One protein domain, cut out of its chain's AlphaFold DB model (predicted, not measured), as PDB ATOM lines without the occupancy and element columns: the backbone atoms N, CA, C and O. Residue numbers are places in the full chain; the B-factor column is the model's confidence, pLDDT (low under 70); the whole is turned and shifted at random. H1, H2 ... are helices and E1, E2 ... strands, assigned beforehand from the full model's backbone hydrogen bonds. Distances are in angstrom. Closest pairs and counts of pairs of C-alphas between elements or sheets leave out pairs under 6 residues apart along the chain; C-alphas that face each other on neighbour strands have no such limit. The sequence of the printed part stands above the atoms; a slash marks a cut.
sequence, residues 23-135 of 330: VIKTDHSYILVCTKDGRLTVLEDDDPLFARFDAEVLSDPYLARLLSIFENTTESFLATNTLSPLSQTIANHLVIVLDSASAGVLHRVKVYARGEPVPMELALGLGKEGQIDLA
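This is residues 23 to 135 of the 330 residues of an uncharacterized protein of Chloroflexi bacterium (UniProt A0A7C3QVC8). A small closed barrel of five strands forms the core, and a long helix, H2, stands off from its side. H1 meets one end of H2 at a corner, and short H3, by the other end, packs on the outside of the barrel over E5. The printed part has 113 residues, with three named helices and five named strands in the order E1, E2, H1, H2, H3, E3, E4, E5; the class is mixed, helices and strands. The mixed ring runs E1, E2, E4, E5, E3 and back to E1. The whole is compact, with a radius of gyration of the C-alphas of 13.7 A and spans of 38 by 33 by 26 A.

Start at E1, residues 31 to 36, an antiparallel hairpin with E2, residues 39 to 42; N 36 and O 39 are 2.8 A apart, within hydrogen-bond range. H1, residues 48 to 58, is only just on the barrel, with 5 pairs of C-alphas within 10 A. H2, residues 61 to 79, is not on it; it is close to H1 but not clearly touching, about perpendicular at 79 degrees, the closest C-alphas being Leu 58 and Ala 64, 5.0 A. With residues 74 to 78 alone H2 touches H3, residues 87 to 90, closest at the C-alphas of Thr 74 and Ile 90, 5.0 A. H3 lies outside the barrel over E5, residues 116 to 125, at a height over the sheet of 7.2 A. E3, residues 95 to 97, is parallel to E1, with N 96 and O 31 2.8 A apart, and to E5, with N 97 and O 124 2.8 A apart. E4, residues 104 to 113, is parallel to E2, with N 112 and O 40 2.8 A apart, and forms an antiparallel hairpin with E5, with N 106 and O 123 2.8 A apart. In H1 and H2 every O i to N i+4 pair is within range; H3 is too short for one.

Find C-alpha 31 at (168.410, 196.940, 152.944), where E1 begins its 15.3 A. H2 runs 25.7 A from C-alpha 61 at (161.078, 180.807, 158.959). E4, 21.8 A long, bends by 82 degrees at residue 108; E5, 20.7 A long, bends by 90 degrees at residue 121 and ends at C-alpha 125, (165.955, 199.499, 164.268).

The C-alphas farthest apart, Asp 37 and Thr 80, are 40.1 A apart. The printed part has no cut, no link is long, and no printed residue is under 70 in pLDDT.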
ATOM      1  N   VAL A  23     164.558 205.203 144.966       89.50
ATOM      2  CA  VAL A  23     164.735 203.758 145.151       89.50
ATOM      3  C   VAL A  23     166.209 203.453 145.394       89.50
ATOM      4  O   VAL A  23     167.071 203.806 144.584       89.50
ATOM      5  N   ILE A  24     166.494 202.784 146.503       92.44
ATOM      6  CA  ILE A  24     167.796 202.227 146.848       92.44
ATOM      7  C   ILE A  24     167.910 200.892 146.120       92.44
ATOM      8  O   ILE A  24     167.110 199.984 146.325       92.44
ATOM      9  N   LYS A  25     168.895 200.785 145.228       91.94
ATOM     10  CA  LYS A  25     169.169 199.536 144.515       91.94
ATOM     11  C   LYS A  25     169.892 198.569 145.442       91.94
ATOM     12  O   LYS A  25     170.890 198.968 146.038       91.94
ATOM     13  N   THR A  26     169.407 197.339 145.497       93.00
ATOM     14  CA  THR A  26     170.031 196.212 146.188       93.00
ATOM     15  C   THR A  26     169.609 194.919 145.494       93.00
ATOM     16  O   THR A  26     168.543 194.879 144.873       93.00
ATOM     17  N   ASP A  27     170.446 193.891 145.587       93.75
ATOM     18  CA  ASP A  27     170.127 192.533 145.129       93.75
ATOM     19  C   ASP A  27     169.429 191.694 146.227       93.75
ATOM     20  O   ASP A  27     169.004 190.564 145.974       93.75
ATOM     21  N   HIS A  28     169.293 192.241 147.440       95.38
ATOM     22  CA  HIS A  28     168.685 191.588 148.603       95.38
ATOM     23  C   HIS A  28     167.215 191.982 148.783       95.38
ATOM     24  O   HIS A  28     166.787 193.061 148.384       95.38
ATOM     25  N   SER A  29     166.433 191.143 149.470       93.75
ATOM     26  CA  SER A  29     165.020 191.425 149.784       93.75
ATOM     27  C   SER A  29     164.821 192.407 150.952       93.75
ATOM     28  O   SER A  29     163.721 192.535 151.483       93.75
ATOM     29  N   TYR A  30     165.897 193.040 151.416       98.06
ATOM     30  CA  TYR A  30     165.939 194.029 152.490       98.06
ATOM     31  C   TYR A  30     167.222 194.857 152.356       98.06
ATOM     32  O   TYR A  30     168.178 194.447 151.706       98.06
ATOM     33  N   ILE A  31     167.263 196.028 152.989       98.38
ATOM     34  CA  ILE A  31     168.410 196.940 152.944       98.38
ATOM     35  C   ILE A  31     169.027 197.018 154.338       98.38
ATOM     36  O   ILE A  31     168.378 197.480 155.278       98.38
ATOM     37  N   LEU A  32     170.292 196.623 154.480       98.50
ATOM     38  CA  LEU A  32     171.033 196.806 155.728       98.50
ATOM     39  C   LEU A  32     171.703 198.173 155.791       98.50
ATOM     40  O   LEU A  32     172.307 198.655 154.834       98.50
ATOM     41  N   VAL A  33     171.622 198.780 156.968       98.19
ATOM     42  CA  VAL A  33     172.175 200.092 157.272       98.19
ATOM     43  C   VAL A  33     172.943 200.023 158.584       98.19
ATOM     44  O   VAL A  33     172.500 199.400 159.551       98.19
ATOM     45  N   CYS A  34     174.096 200.685 158.618       97.44
ATOM     46  CA  CYS A  34     174.904 200.884 159.821       97.44
ATOM     47  C   CYS A  34     175.363 202.339 159.910       97.44
ATOM     48  O   CYS A  34     175.468 203.040 158.900       97.44
ATOM     49  N   THR A  35     175.690 202.794 161.110       96.75
ATOM     50  CA  THR A  35     176.245 204.119 161.356       96.75
ATOM     51  C   THR A  35     177.727 204.147 160.986       96.75
ATOM     52  O   THR A  35     178.564 203.514 161.625       96.75
ATOM     53  N   LYS A  36     178.078 204.929 159.962       95.31
ATOM     54  CA  LYS A  36     179.457 205.216 159.548       95.31
ATOM     55  C   LYS A  36     179.666 206.727 159.590       95.31
ATOM     56  O   LYS A  36     178.868 207.479 159.037       95.31
ATOM     57  N   ASP A  37     180.689 207.182 160.310       92.44
ATOM     58  CA  ASP A  37     181.007 208.612 160.476       92.44
ATOM     59  C   ASP A  37     179.802 209.472 160.920       92.44
ATOM     60  O   ASP A  37     179.580 210.589 160.444       92.44
ATOM     61  N   GLY A  38     178.976 208.926 161.821       92.50
ATOM     62  CA  GLY A  38     177.769 209.585 162.332       92.50
ATOM     63  C   GLY A  38     176.602 209.656 161.338       92.50
ATOM     64  O   GLY A  38     175.653 210.408 161.564       92.50
ATOM     65  N   ARG A  39     176.654 208.904 160.233       96.06
ATOM     66  CA  ARG A  39     175.599 208.820 159.215       96.06
ATOM     67  C   ARG A  39     175.103 207.390 159.071       96.06
ATOM     68  O   ARG A  39     175.893 206.458 159.093       96.06
ATOM     69  N   LEU A  40     173.801 207.229 158.865       97.56
ATOM     70  CA  LEU A  40     173.204 205.942 158.522       97.56
ATOM     71  C   LEU A  40     173.550 205.609 157.068       97.56
ATOM     72  O   LEU A  40     172.994 206.211 156.154       97.56
ATOM     73  N   THR A  41     174.485 204.697 156.845       97.88
ATOM     74  CA  THR A  41     174.995 204.338 155.518       97.88
ATOM     75  C   THR A  41     174.510 202.950 155.125       97.88
ATOM     76  O   THR A  41     174.639 202.003 155.902       97.88
ATOM     77  N   VAL A  42     173.954 202.846 153.917       97.94
ATOM     78  CA  VAL A  42     173.558 201.570 153.311       97.94
ATOM     79  C   VAL A  42     174.805 200.713 153.094       97.94
ATOM     80  O   VAL A  42     175.833 201.223 152.645       97.94
ATOM     81  N   LEU A  43     174.734 199.439 153.471       97.44
ATOM     82  CA  LEU A  43     175.801 198.477 153.207       97.44
ATOM     83  C   LEU A  43     175.810 198.093 151.723       97.44
ATOM     84  O   LEU A  43     174.762 198.070 151.083       97.44
ATOM     85  N   GLU A  44     176.992 197.815 151.178       96.25
ATOM     86  CA  GLU A  44     177.112 197.295 149.811       96.25
ATOM     87  C   GLU A  44     176.577 195.855 149.752       96.25
ATOM     88  O   GLU A  44     176.612 195.137 150.752       96.25
ATOM     89  N   ASP A  45     176.086 195.425 148.587       95.00
ATOM     90  CA  ASP A  45     175.421 194.120 148.433       95.00
ATOM     91  C   ASP A  45     176.348 192.922 148.737       95.00
ATOM     92  O   ASP A  45     175.863 191.837 149.058       95.00
ATOM     93  N   ASP A  46     177.672 193.101 148.670       96.12
ATOM     94  CA  ASP A  46     178.684 192.088 148.997       96.12
ATOM     95  C   ASP A  46     179.168 192.134 150.460       96.12
ATOM     96  O   ASP A  46     180.049 191.356 150.845       96.12
ATOM     97  N   ASP A  47     178.595 193.008 151.298       97.81
ATOM     98  CA  ASP A  47     178.959 193.101 152.711       97.81
ATOM     99  C   ASP A  47     178.623 191.780 153.442       97.81
ATOM    100  O   ASP A  47     177.480 191.303 153.401       97.81
ATOM    101  N   PRO A  48     179.584 191.165 154.164       97.56
ATOM    102  CA  PRO A  48     179.379 189.882 154.836       97.56
ATOM    103  C   PRO A  48     178.294 189.920 155.922       97.56
ATOM    104  O   PRO A  48     177.845 188.860 156.369       97.56
ATOM    105  N   LEU A  49     177.863 191.105 156.371       97.44
ATOM    106  CA  LEU A  49     176.745 191.233 157.299       97.44
ATOM    107  C   LEU A  49     175.422 190.744 156.711       97.44
ATOM    108  O   LEU A  49     174.619 190.245 157.494       97.44
ATOM    109  N   PHE A  50     175.205 190.801 155.392       98.31
ATOM    110  CA  PHE A  50     174.010 190.209 154.780       98.31
ATOM    111  C   PHE A  50     173.950 188.704 155.047       98.31
ATOM    112  O   PHE A  50     173.027 188.236 155.709       98.31
ATOM    113  N   ALA A  51     175.007 187.971 154.685       97.94
ATOM    114  CA  ALA A  51     175.083 186.524 154.897       97.94
ATOM    115  C   ALA A  51     174.979 186.126 156.381       97.94
ATOM    116  O   ALA A  51     174.393 185.097 156.721       97.94
ATOM    117  N   ARG A  52     175.541 186.938 157.288       98.06
ATOM    118  CA  ARG A  52     175.408 186.711 158.734       98.06
ATOM    119  C   ARG A  52     174.000 186.989 159.241       98.06
ATOM    120  O   ARG A  52     173.499 186.221 160.054       98.06
ATOM    121  N   PHE A  53     173.371 188.066 158.780       98.38
ATOM    122  CA  PHE A  53     171.998 188.398 159.144       98.38
ATOM    123  C   PHE A  53     171.036 187.307 158.669       98.38
ATOM    124  O   PHE A  53     170.216 186.835 159.456       98.38
ATOM    125  N   ASP A  54     171.214 186.816 157.444       98.12
ATOM    126  CA  ASP A  54     170.472 185.670 156.930       98.12
ATOM    127  C   ASP A  54     170.682 184.431 157.798       98.12
ATOM    128  O   ASP A  54     169.724 183.829 158.270       98.12
ATOM    129  N   ALA A  55     171.930 184.061 158.083       97.88
ATOM    130  CA  ALA A  55     172.216 182.854 158.851       97.88
ATOM    131  C   ALA A  55     171.720 182.924 160.307       97.88
ATOM    132  O   ALA A  55     171.215 181.931 160.839       97.88
ATOM    133  N   GLU A  56     171.868 184.069 160.973       97.00
ATOM    134  CA  GLU A  56     171.596 184.210 162.408       97.00
ATOM    135  C   GLU A  56     170.146 184.636 162.706       97.00
ATOM    136  O   GLU A  56     169.591 184.215 163.730       97.00
ATOM    137  N   VAL A  57     169.529 185.432 161.821       97.00
ATOM    138  CA  VAL A  57     168.202 186.046 162.003       97.00
ATOM    139  C   VAL A  57     167.164 185.465 161.043       97.00
ATOM    140  O   VAL A  57     166.180 184.896 161.513       97.00
ATOM    141  N   LEU A  58     167.358 185.582 159.724       97.44
ATOM    142  CA  LEU A  58     166.326 185.208 158.736       97.44
ATOM    143  C   LEU A  58     166.306 183.717 158.369       97.44
ATOM    144  O   LEU A  58     165.381 183.260 157.705       97.44
ATOM    145  N   SER A  59     167.252 182.922 158.873       96.38
ATOM    146  CA  SER A  59     167.185 181.455 158.837       96.38
ATOM    147  C   SER A  59     165.993 180.918 159.626       96.38
ATOM    148  O   SER A  59     165.597 179.763 159.463       96.38
ATOM    149  N   ASP A  60     165.419 181.762 160.484       96.56
ATOM    150  CA  ASP A  60     164.169 181.530 161.170       96.56
ATOM    151  C   ASP A  60     162.961 181.743 160.236       96.56
ATOM    152  O   ASP A  60     162.694 182.881 159.833       96.56
ATOM    153  N   PRO A  61     162.177 180.692 159.917       96.38
ATOM    154  CA  PRO A  61     161.078 180.807 158.959       96.38
ATOM    155  C   PRO A  61     160.000 181.805 159.380       96.38
ATOM    156  O   PRO A  61     159.337 182.399 158.529       96.38
ATOM    157  N   TYR A  62     159.802 181.998 160.687       97.25
ATOM    158  CA  TYR A  62     158.808 182.942 161.176       97.25
ATOM    159  C   TYR A  62     159.270 184.386 160.992       97.25
ATOM    160  O   TYR A  62     158.480 185.232 160.573       97.25
ATOM    161  N   LEU A  63     160.545 184.678 161.263       97.88
ATOM    162  CA  LEU A  63     161.095 186.022 161.068       97.88
ATOM    163  C   LEU A  63     161.195 186.378 159.581       97.88
ATOM    164  O   LEU A  63     160.815 187.488 159.208       97.88
ATOM    165  N   ALA A  64     161.602 185.427 158.734       98.00
ATOM    166  CA  ALA A  64     161.563 185.585 157.281       98.00
ATOM    167  C   ALA A  64     160.142 185.887 156.780       98.00
ATOM    168  O   ALA A  64     159.949 186.817 156.003       98.00
ATOM    169  N   ARG A  65     159.122 185.190 157.299       98.06
ATOM    170  CA  ARG A  65     157.721 185.484 156.965       98.06
ATOM    171  C   ARG A  65     157.304 186.897 157.367       98.06
ATOM    172  O   ARG A  65     156.559 187.537 156.641       98.06
ATOM    173  N   LEU A  66     157.749 187.406 158.517       98.50
ATOM    174  CA  LEU A  66     157.426 188.783 158.909       98.50
ATOM    175  C   LEU A  66     158.027 189.812 157.944       98.50
ATOM    176  O   LEU A  66     157.386 190.834 157.696       98.50
ATOM    177  N   LEU A  67     159.213 189.538 157.389       98.25
ATOM    178  CA  LEU A  67     159.783 190.333 156.302       98.25
ATOM    179  C   LEU A  67     158.913 190.234 155.038       98.25
ATOM    180  O   LEU A  67     158.523 191.266 154.504       98.25
ATOM    181  N   SER A  68     158.524 189.026 154.617       98.12
ATOM    182  CA  SER A  68     157.615 188.831 153.477       98.12
ATOM    183  C   SER A  68     156.280 189.558 153.658       98.12
ATOM    184  O   SER A  68     155.833 190.242 152.751       98.12
ATOM    185  N   ILE A  69     155.684 189.531 154.853       98.56
ATOM    186  CA  ILE A  69     154.447 190.264 155.162       98.56
ATOM    187  C   ILE A  69     154.627 191.777 154.988       98.56
ATOM    188  O   ILE A  69     153.695 192.449 154.545       98.56
ATOM    189  N   PHE A  70     155.789 192.337 155.337       98.44
ATOM    190  CA  PHE A  70     156.077 193.751 155.088       98.44
ATOM    191  C   PHE A  70     156.072 194.055 153.587       98.44
ATOM    192  O   PHE A  70     155.327 194.942 153.169       98.44
ATOM    193  N   GLU A  71     156.825 193.291 152.794       97.75
ATOM    194  CA  GLU A  71     156.902 193.464 151.336       97.75
ATOM    195  C   GLU A  71     155.528 193.246 150.679       97.75
ATOM    196  O   GLU A  71     155.042 194.071 149.912       97.75
ATOM    197  N   ASN A  72     154.795 192.212 151.083       97.75
ATOM    198  CA  ASN A  72     153.465 191.933 150.550       97.75
ATOM    199  C   ASN A  72     152.461 193.031 150.926       97.75
ATOM    200  O   ASN A  72     151.556 193.336 150.153       97.75
ATOM    201  N   THR A  73     152.638 193.690 152.077       97.62
ATOM    202  CA  THR A  73     151.846 194.871 152.449       97.62
ATOM    203  C   THR A  73     152.188 196.084 151.584       97.62
ATOM    204  O   THR A  73     151.269 196.792 151.166       97.62
ATOM    205  N   THR A  74     153.469 196.362 151.311       96.31
ATOM    206  CA  THR A  74     153.856 197.473 150.421       96.31
ATOM    207  C   THR A  74     153.339 197.226 149.003       96.31
ATOM    208  O   THR A  74     152.753 198.134 148.405       96.31
ATOM    209  N   GLU A  75     153.415 195.987 148.512       95.31
ATOM    210  CA  GLU A  75     152.803 195.571 147.250       95.31
ATOM    211  C   GLU A  75     151.284 195.757 147.243       95.31
ATOM    212  O   GLU A  75     150.747 196.258 146.254       95.31
ATOM    213  N   SER A  76     150.575 195.454 148.340       95.62
ATOM    214  CA  SER A  76     149.137 195.736 148.434       95.62
ATOM    215  C   SER A  76     148.835 197.208 148.208       95.62
ATOM    216  O   SER A  76     147.926 197.518 147.444       95.62
ATOM    217  N   PHE A  77     149.589 198.120 148.837       94.12
ATOM    218  CA  PHE A  77     149.389 199.562 148.658       94.12
ATOM    219  C   PHE A  77     149.554 199.982 147.194       94.12
ATOM    220  O   PHE A  77     148.772 200.804 146.701       94.12
ATOM    221  N   LEU A  78     150.539 199.405 146.500       91.88
ATOM    222  CA  LEU A  78     150.771 199.640 145.077       91.88
ATOM    223  C   LEU A  78     149.632 199.061 144.224       91.88
ATOM    224  O   LEU A  78     149.064 199.768 143.390       91.88
ATOM    225  N   ALA A  79     149.243 197.808 144.469       93.38
ATOM    226  CA  ALA A  79     148.221 197.089 143.713       93.38
ATOM    227  C   ALA A  79     146.820 197.701 143.864       93.38
ATOM    228  O   ALA A  79     146.043 197.734 142.908       93.38
ATOM    229  N   THR A  80     146.483 198.215 145.050       91.44
ATOM    230  CA  THR A  80     145.194 198.872 145.314       91.44
ATOM    231  C   THR A  80     145.205 200.369 145.008       91.44
ATOM    232  O   THR A  80     144.165 201.018 145.158       91.44
ATOM    233  N   ASN A  81     146.350 200.930 144.595       88.62
ATOM    234  CA  ASN A  81     146.565 202.371 144.433       88.62
ATOM    235  C   ASN A  81     146.114 203.160 145.681       88.62
ATOM    236  O   ASN A  81     145.467 204.212 145.598       88.62
ATOM    237  N   THR A  82     146.381 202.607 146.866       86.50
ATOM    238  CA  THR A  82     145.977 203.214 148.133       86.50
ATOM    239  C   THR A  82     146.956 204.320 148.506       86.50
ATOM    240  O   THR A  82     148.151 204.095 148.664       86.50
ATOM    241  N   LEU A  83     146.436 205.536 148.696       84.12
ATOM    242  CA  LEU A  83     147.247 206.682 149.105       84.12
ATOM    243  C   LEU A  83     147.848 206.460 150.498       84.12
ATOM    244  O   LEU A  83     147.123 206.372 151.493       84.12
ATOM    245  N   SER A  84     149.176 206.473 150.569       87.25
ATOM    246  CA  SER A  84     149.938 206.388 151.810       87.25
ATOM    247  C   SER A  84     150.913 207.564 151.925       87.25
ATOM    248  O   SER A  84     151.520 207.949 150.926       87.25
ATOM    249  N   PRO A  85     151.092 208.154 153.123       88.00
ATOM    250  CA  PRO A  85     152.133 209.153 153.362       88.00
ATOM    251  C   PRO A  85     153.544 208.544 153.451       88.00
ATOM    252  O   PRO A  85     154.482 209.280 153.736       88.00
ATOM    253  N   LEU A  86     153.681 207.226 153.273       92.62
ATOM    254  CA  LEU A  86     154.920 206.456 153.402       92.62
ATOM    255  C   LEU A  86     155.499 206.118 152.020       92.62
ATOM    256  O   LEU A  86     155.773 204.956 151.724       92.62
ATOM    257  N   SER A  87     155.581 207.105 151.128       91.62
ATOM    258  CA  SER A  87     155.896 206.851 149.719       91.62
ATOM    259  C   SER A  87     157.310 206.319 149.513       91.62
ATOM    260  O   SER A  87     157.500 205.483 148.636       91.62
ATOM    261  N   GLN A  88     158.288 206.759 150.313       93.44
ATOM    262  CA  GLN A  88     159.656 206.241 150.225       93.44
ATOM    263  C   GLN A  88     159.735 204.825 150.792       93.44
ATOM    264  O   GLN A  88     160.302 203.947 150.156       93.44
ATOM    265  N   THR A  89     159.088 204.584 151.932       95.19
ATOM    266  CA  THR A  89     159.017 203.261 152.571       95.19
ATOM    267  C   THR A  89     158.370 202.223 151.649       95.19
ATOM    268  O   THR A  89     158.870 201.118 151.547       95.19
ATOM    269  N   ILE A  90     157.282 202.573 150.954       94.44
ATOM    270  CA  ILE A  90     156.586 201.652 150.033       94.44
ATOM    271  C   ILE A  90     157.396 201.396 148.758       94.44
ATOM    272  O   ILE A  90     157.284 200.331 148.162       94.44
ATOM    273  N   ALA A  91     158.190 202.368 148.310       92.44
ATOM    274  CA  ALA A  91     158.969 202.252 147.079       92.44
ATOM    275  C   ALA A  91     160.298 201.497 147.245       92.44
ATOM    276  O   ALA A  91     161.030 201.347 146.268       92.44
ATOM    277  N   ASN A  92     160.636 201.079 148.463       95.38
ATOM    278  CA  ASN A  92     161.894 200.426 148.799       95.38
ATOM    279  C   ASN A  92     161.627 199.132 149.568       95.38
ATOM    280  O   ASN A  92     160.594 199.000 150.222       95.38
ATOM    281  N   HIS A  93     162.598 198.221 149.543       96.88
ATOM    282  CA  HIS A  93     162.625 197.109 150.487       96.88
ATOM    283  C   HIS A  93     162.782 197.613 151.922       96.88
ATOM    284  O   HIS A  93     163.240 198.740 152.161       96.88
ATOM    285  N   LEU A  94     162.449 196.761 152.891       98.19
ATOM    286  CA  LEU A  94     162.606 197.089 154.300       98.19
ATOM    287  C   LEU A  94     164.032 197.560 154.629       98.19
ATOM    288  O   LEU A  94     164.998 196.802 154.542       98.19
ATOM    289  N   VAL A  95     164.150 198.805 155.092       98.56
ATOM    290  CA  VAL A  95     165.399 199.365 155.617       98.56
ATOM    291  C   VAL A  95     165.580 198.950 157.076       98.56
ATOM    292  O   VAL A  95     164.771 199.313 157.935       98.56
ATOM    293  N   ILE A  96     166.667 198.237 157.367       98.69
ATOM    294  CA  ILE A  96     167.016 197.710 158.689       98.69
ATOM    295  C   ILE A  96     168.309 198.366 159.186       98.69
ATOM    296  O   ILE A  96     169.370 198.223 158.583       98.69
ATOM    297  N   VAL A  97     168.233 199.058 160.322       98.50
ATOM    298  CA  VAL A  97     169.372 199.691 160.999       98.50
ATOM    299  C   VAL A  97     169.874 198.767 162.109       98.50
ATOM    300  O   VAL A  97     169.217 198.607 163.141       98.50
ATOM    301  N   LEU A  98     171.037 198.148 161.896       98.06
ATOM    302  CA  LEU A  98     171.562 197.087 162.770       98.06
ATOM    303  C   LEU A  98     172.210 197.594 164.059       98.06
ATOM    304  O   LEU A  98     172.348 196.832 165.009       98.06
ATOM    305  N   ASP A  99     172.594 198.864 164.103       97.38
ATOM    306  CA  ASP A  99     173.258 199.509 165.234       97.38
ATOM    307  C   ASP A  99     172.420 200.662 165.805       97.38
ATOM    308  O   ASP A  99     172.940 201.646 166.325       97.38
ATOM    309  N   SER A 100     171.091 200.558 165.718       96.12
ATOM    310  CA  SER A 100     170.199 201.510 166.378       96.12
ATOM    311  C   SER A 100     170.359 201.475 167.907       96.12
ATOM    312  O   SER A 100     170.775 200.481 168.502       96.12
ATOM    313  N   ALA A 101     169.999 202.573 168.579       92.94
ATOM    314  CA  ALA A 101     170.075 202.653 170.042       92.94
ATOM    315  C   ALA A 101     169.187 201.600 170.737       92.94
ATOM    316  O   ALA A 101     169.554 201.056 171.778       92.94
ATOM    317  N   SER A 102     168.031 201.301 170.146       90.38
ATOM    318  CA  SER A 102     167.094 200.277 170.600       90.38
ATOM    319  C   SER A 102     166.397 199.611 169.416       90.38
ATOM    320  O   SER A 102     166.385 200.144 168.300       90.38
ATOM    321  N   ALA A 103     165.806 198.440 169.666       92.81
ATOM    322  CA  ALA A 103     164.961 197.762 168.694       92.81
ATOM    323  C   ALA A 103     163.574 198.426 168.619       92.81
ATOM    324  O   ALA A 103     162.946 198.672 169.651       92.81
ATOM    325  N   GLY A 104     163.077 198.689 167.411       94.19
ATOM    326  CA  GLY A 104     161.792 199.356 167.203       94.19
ATOM    327  C   GLY A 104     161.691 200.073 165.862       94.19
ATOM    328  O   GLY A 104     162.513 199.880 164.973       94.19
ATOM    329  N   VAL A 105     160.664 200.908 165.714       95.56
ATOM    330  CA  VAL A 105     160.460 201.714 164.504       95.56
ATOM    331  C   VAL A 105     161.259 203.006 164.618       95.56
ATOM    332  O   VAL A 105     161.136 203.734 165.603       95.56
ATOM    333  N   LEU A 106     162.064 203.296 163.603       95.69
ATOM    334  CA  LEU A 106     162.753 204.567 163.441       95.69
ATOM    335  C   LEU A 106     161.973 205.427 162.450       95.69
ATOM    336  O   LEU A 106     161.660 204.985 161.344       95.69
ATOM    337  N   HIS A 107     161.678 206.668 162.831       95.25
ATOM    338  CA  HIS A 107     160.883 207.581 162.012       95.25
ATOM    339  C   HIS A 107     161.749 208.633 161.338       95.25
ATOM    340  O   HIS A 107     162.596 209.252 161.984       95.25
ATOM    341  N   ARG A 108     161.438 208.938 160.075       94.25
ATOM    342  CA  ARG A 108     162.013 210.076 159.332       94.25
ATOM    343  C   ARG A 108     163.543 210.056 159.320       94.25
ATOM    344  O   ARG A 108     164.189 211.085 159.539       94.25
ATOM    345  N   VAL A 109     164.116 208.883 159.080       94.81
ATOM    346  CA  VAL A 109     165.567 208.718 158.996       94.81
ATOM    347  C   VAL A 109     166.081 209.179 157.632       94.81
ATOM    348  O   VAL A 109     165.353 209.202 156.641       94.81
ATOM    349  N   LYS A 110     167.353 209.575 157.581       96.50
ATOM    350  CA  LYS A 110     168.069 209.831 156.328       96.50
ATOM    351  C   LYS A 110     169.146 208.774 156.188       96.50
ATOM    352  O   LYS A 110     170.086 208.782 156.982       96.50
ATOM    353  N   VAL A 111     168.997 207.898 155.204       96.81
ATOM    354  CA  VAL A 111     170.001 206.883 154.875       96.81
ATOM    355  C   VAL A 111     170.842 207.360 153.700       96.81
ATOM    356  O   VAL A 111     170.350 208.085 152.844       96.81
ATOM    357  N   TYR A 112     172.117 207.002 153.666       96.50
ATOM    358  CA  TYR A 112     173.043 207.395 152.610       96.50
ATOM    359  C   TYR A 112     173.348 206.178 151.745       96.50
ATOM    360  O   TYR A 112     174.025 205.256 152.201       96.50
ATOM    361  N   ALA A 113     172.857 206.190 150.507       93.88
ATOM    362  CA  ALA A 113     173.101 205.154 149.508       93.88
ATOM    363  C   ALA A 113     174.064 205.708 148.456       93.88
ATOM    364  O   ALA A 113     173.752 206.692 147.787       93.88
ATOM    365  N   ARG A 114     175.260 205.115 148.329       88.75
ATOM    366  CA  ARG A 114     176.317 205.583 147.404       88.75
ATOM    367  C   ARG A 114     176.631 207.084 147.539       88.75
ATOM    368  O   ARG A 114     176.893 207.772 146.558       88.75
ATOM    369  N   GLY A 115     176.586 207.590 148.773       85.56
ATOM    370  CA  GLY A 115     176.844 208.995 149.110       85.56
ATOM    371  C   GLY A 115     175.633 209.930 149.009       85.56
ATOM    372  O   GLY A 115     175.691 211.024 149.567       85.56
ATOM    373  N   GLU A 116     174.532 209.498 148.395       90.81
ATOM    374  CA  GLU A 116     173.322 210.311 148.236       90.81
ATOM    375  C   GLU A 116     172.348 210.110 149.411       90.81
ATOM    376  O   GLU A 116     172.095 208.967 149.811       90.81
ATOM    377  N   PRO A 117     171.788 211.190 149.989       93.81
ATOM    378  CA  PRO A 117     170.829 211.087 151.077       93.81
ATOM    379  C   PRO A 117     169.441 210.699 150.555       93.81
ATOM    380  O   PRO A 117     168.824 211.428 149.779       93.81
ATOM    381  N   VAL A 118     168.901 209.603 151.075       94.94
ATOM    382  CA  VAL A 118     167.554 209.115 150.789       94.94
ATOM    383  C   VAL A 118     166.697 209.235 152.057       94.94
ATOM    384  O   VAL A 118     167.021 208.626 153.083       94.94
ATOM    385  N   PRO A 119     165.634 210.062 152.059       94.75
ATOM    386  CA  PRO A 119     164.732 210.153 153.200       94.75
ATOM    387  C   PRO A 119     163.853 208.902 153.278       94.75
ATOM    388  O   PRO A 119     163.292 208.489 152.272       94.75
ATOM    389  N   MET A 120     163.683 208.346 154.474       94.50
ATOM    390  CA  MET A 120     162.795 207.210 154.737       94.50
ATOM    391  C   MET A 120     161.802 207.586 155.826       94.50
ATOM    392  O   MET A 120     162.196 208.112 156.872       94.50
ATOM    393  N   GLU A 121     160.509 207.341 155.608       96.00
ATOM    394  CA  GLU A 121     159.511 207.617 156.643       96.00
ATOM    395  C   GLU A 121     159.611 206.619 157.791       96.00
ATOM    396  O   GLU A 121     159.564 207.058 158.944       96.00
ATOM    397  N   LEU A 122     159.790 205.331 157.480       96.94
ATOM    398  CA  LEU A 122     159.965 204.249 158.444       96.94
ATOM    399  C   LEU A 122     161.235 203.446 158.132       96.94
ATOM    400  O   LEU A 122     161.554 203.186 156.975       96.94
ATOM    401  N   ALA A 123     161.927 203.021 159.182       97.69
ATOM    402  CA  ALA A 123     162.960 201.992 159.140       97.69
ATOM    403  C   ALA A 123     162.850 201.110 160.393       97.69
ATOM    404  O   ALA A 123     162.304 201.534 161.416       97.69
ATOM    405  N   LEU A 124     163.375 199.890 160.330       98.44
ATOM    406  CA  LEU A 124     163.422 198.966 161.457       98.44
ATOM    407  C   LEU A 124     164.773 199.080 162.167       98.44
ATOM    408  O   LEU A 124     165.800 198.695 161.622       98.44
ATOM    409  N   GLY A 125     164.790 199.587 163.394       97.81
ATOM    410  CA  GLY A 125     165.955 199.499 164.268       97.81
ATOM    411  C   GLY A 125     166.024 198.128 164.934       97.81
ATOM    412  O   GLY A 125     165.019 197.666 165.476       97.81
ATOM    413  N   LEU A 126     167.196 197.491 164.923       97.19
ATOM    414  CA  LEU A 126     167.456 196.203 165.582       97.19
ATOM    415  C   LEU A 126     168.728 196.191 166.443       97.19
ATOM    416  O   LEU A 126     169.126 195.133 166.931       97.19
ATOM    417  N   GLY A 127     169.347 197.348 166.654       94.19
ATOM    418  CA  GLY A 127     170.537 197.466 167.481       94.19
ATOM    419  C   GLY A 127     170.257 197.434 168.980       94.19
ATOM    420  O   GLY A 127     169.115 197.515 169.461       94.19
ATOM    421  N   LYS A 128     171.354 197.305 169.721       93.62
ATOM    422  CA  LYS A 128     171.393 197.320 171.180       93.62
ATOM    423  C   LYS A 128     172.430 198.338 171.621       93.62
ATOM    424  O   LYS A 128     173.618 198.117 171.423       93.62
ATOM    425  N   GLU A 129     171.986 199.459 172.185       93.56
ATOM    426  CA  GLU A 129     172.879 200.505 172.710       93.56
ATOM    427  C   GLU A 129     173.864 201.042 171.654       93.56
ATOM    428  O   GLU A 129     175.007 201.386 171.950       93.56
ATOM    429  N   GLY A 130     173.427 201.108 170.392       94.38
ATOM    430  CA  GLY A 130     174.273 201.578 169.296       94.38
ATOM    431  C   GLY A 130     175.240 200.521 168.752       94.38
ATOM    432  O   GLY A 130     176.184 200.872 168.052       94.38
ATOM    433  N   GLN A 131     175.060 199.246 169.113       96.69
ATOM    434  CA  GLN A 131     175.903 198.132 168.678       96.69
ATOM    435  C   GLN A 131     175.109 197.114 167.859       96.69
ATOM    436  O   GLN A 131     173.910 196.908 168.082       96.69
ATOM    437  N   ILE A 132     175.817 196.439 166.950       97.50
ATOM    438  CA  ILE A 132     175.301 195.295 166.198       97.50
ATOM    439  C   ILE A 132     175.350 194.055 167.097       97.50
ATOM    440  O   ILE A 132     176.424 193.535 167.397       97.50
ATOM    441  N   ASP A 133     174.181 193.557 167.487       96.75
ATOM    442  CA  ASP A 133     174.007 192.307 168.230       96.75
ATOM    443  C   ASP A 133     172.921 191.481 167.527       96.75
ATOM    444  O   ASP A 133     171.728 191.746 167.659       96.75
ATOM    445  N   LEU A 134     173.330 190.497 166.717       97.00
ATOM    446  CA  LEU A 134     172.403 189.708 165.894       97.00
ATOM    447  C   LEU A 134     171.536 188.752 166.727       97.00
ATOM    448  O   LEU A 134     170.390 188.484 166.362       97.00
ATOM    449  N   ALA A 135     172.027 188.294 167.880       93.00
ATOM    450  CA  ALA A 135     171.226 187.499 168.806       93.00
ATOM    451  C   ALA A 135     170.112 188.355 169.424       93.00
ATOM    452  O   ALA A 135     168.959 187.918 169.507       93.00
TER     453      ALA A 135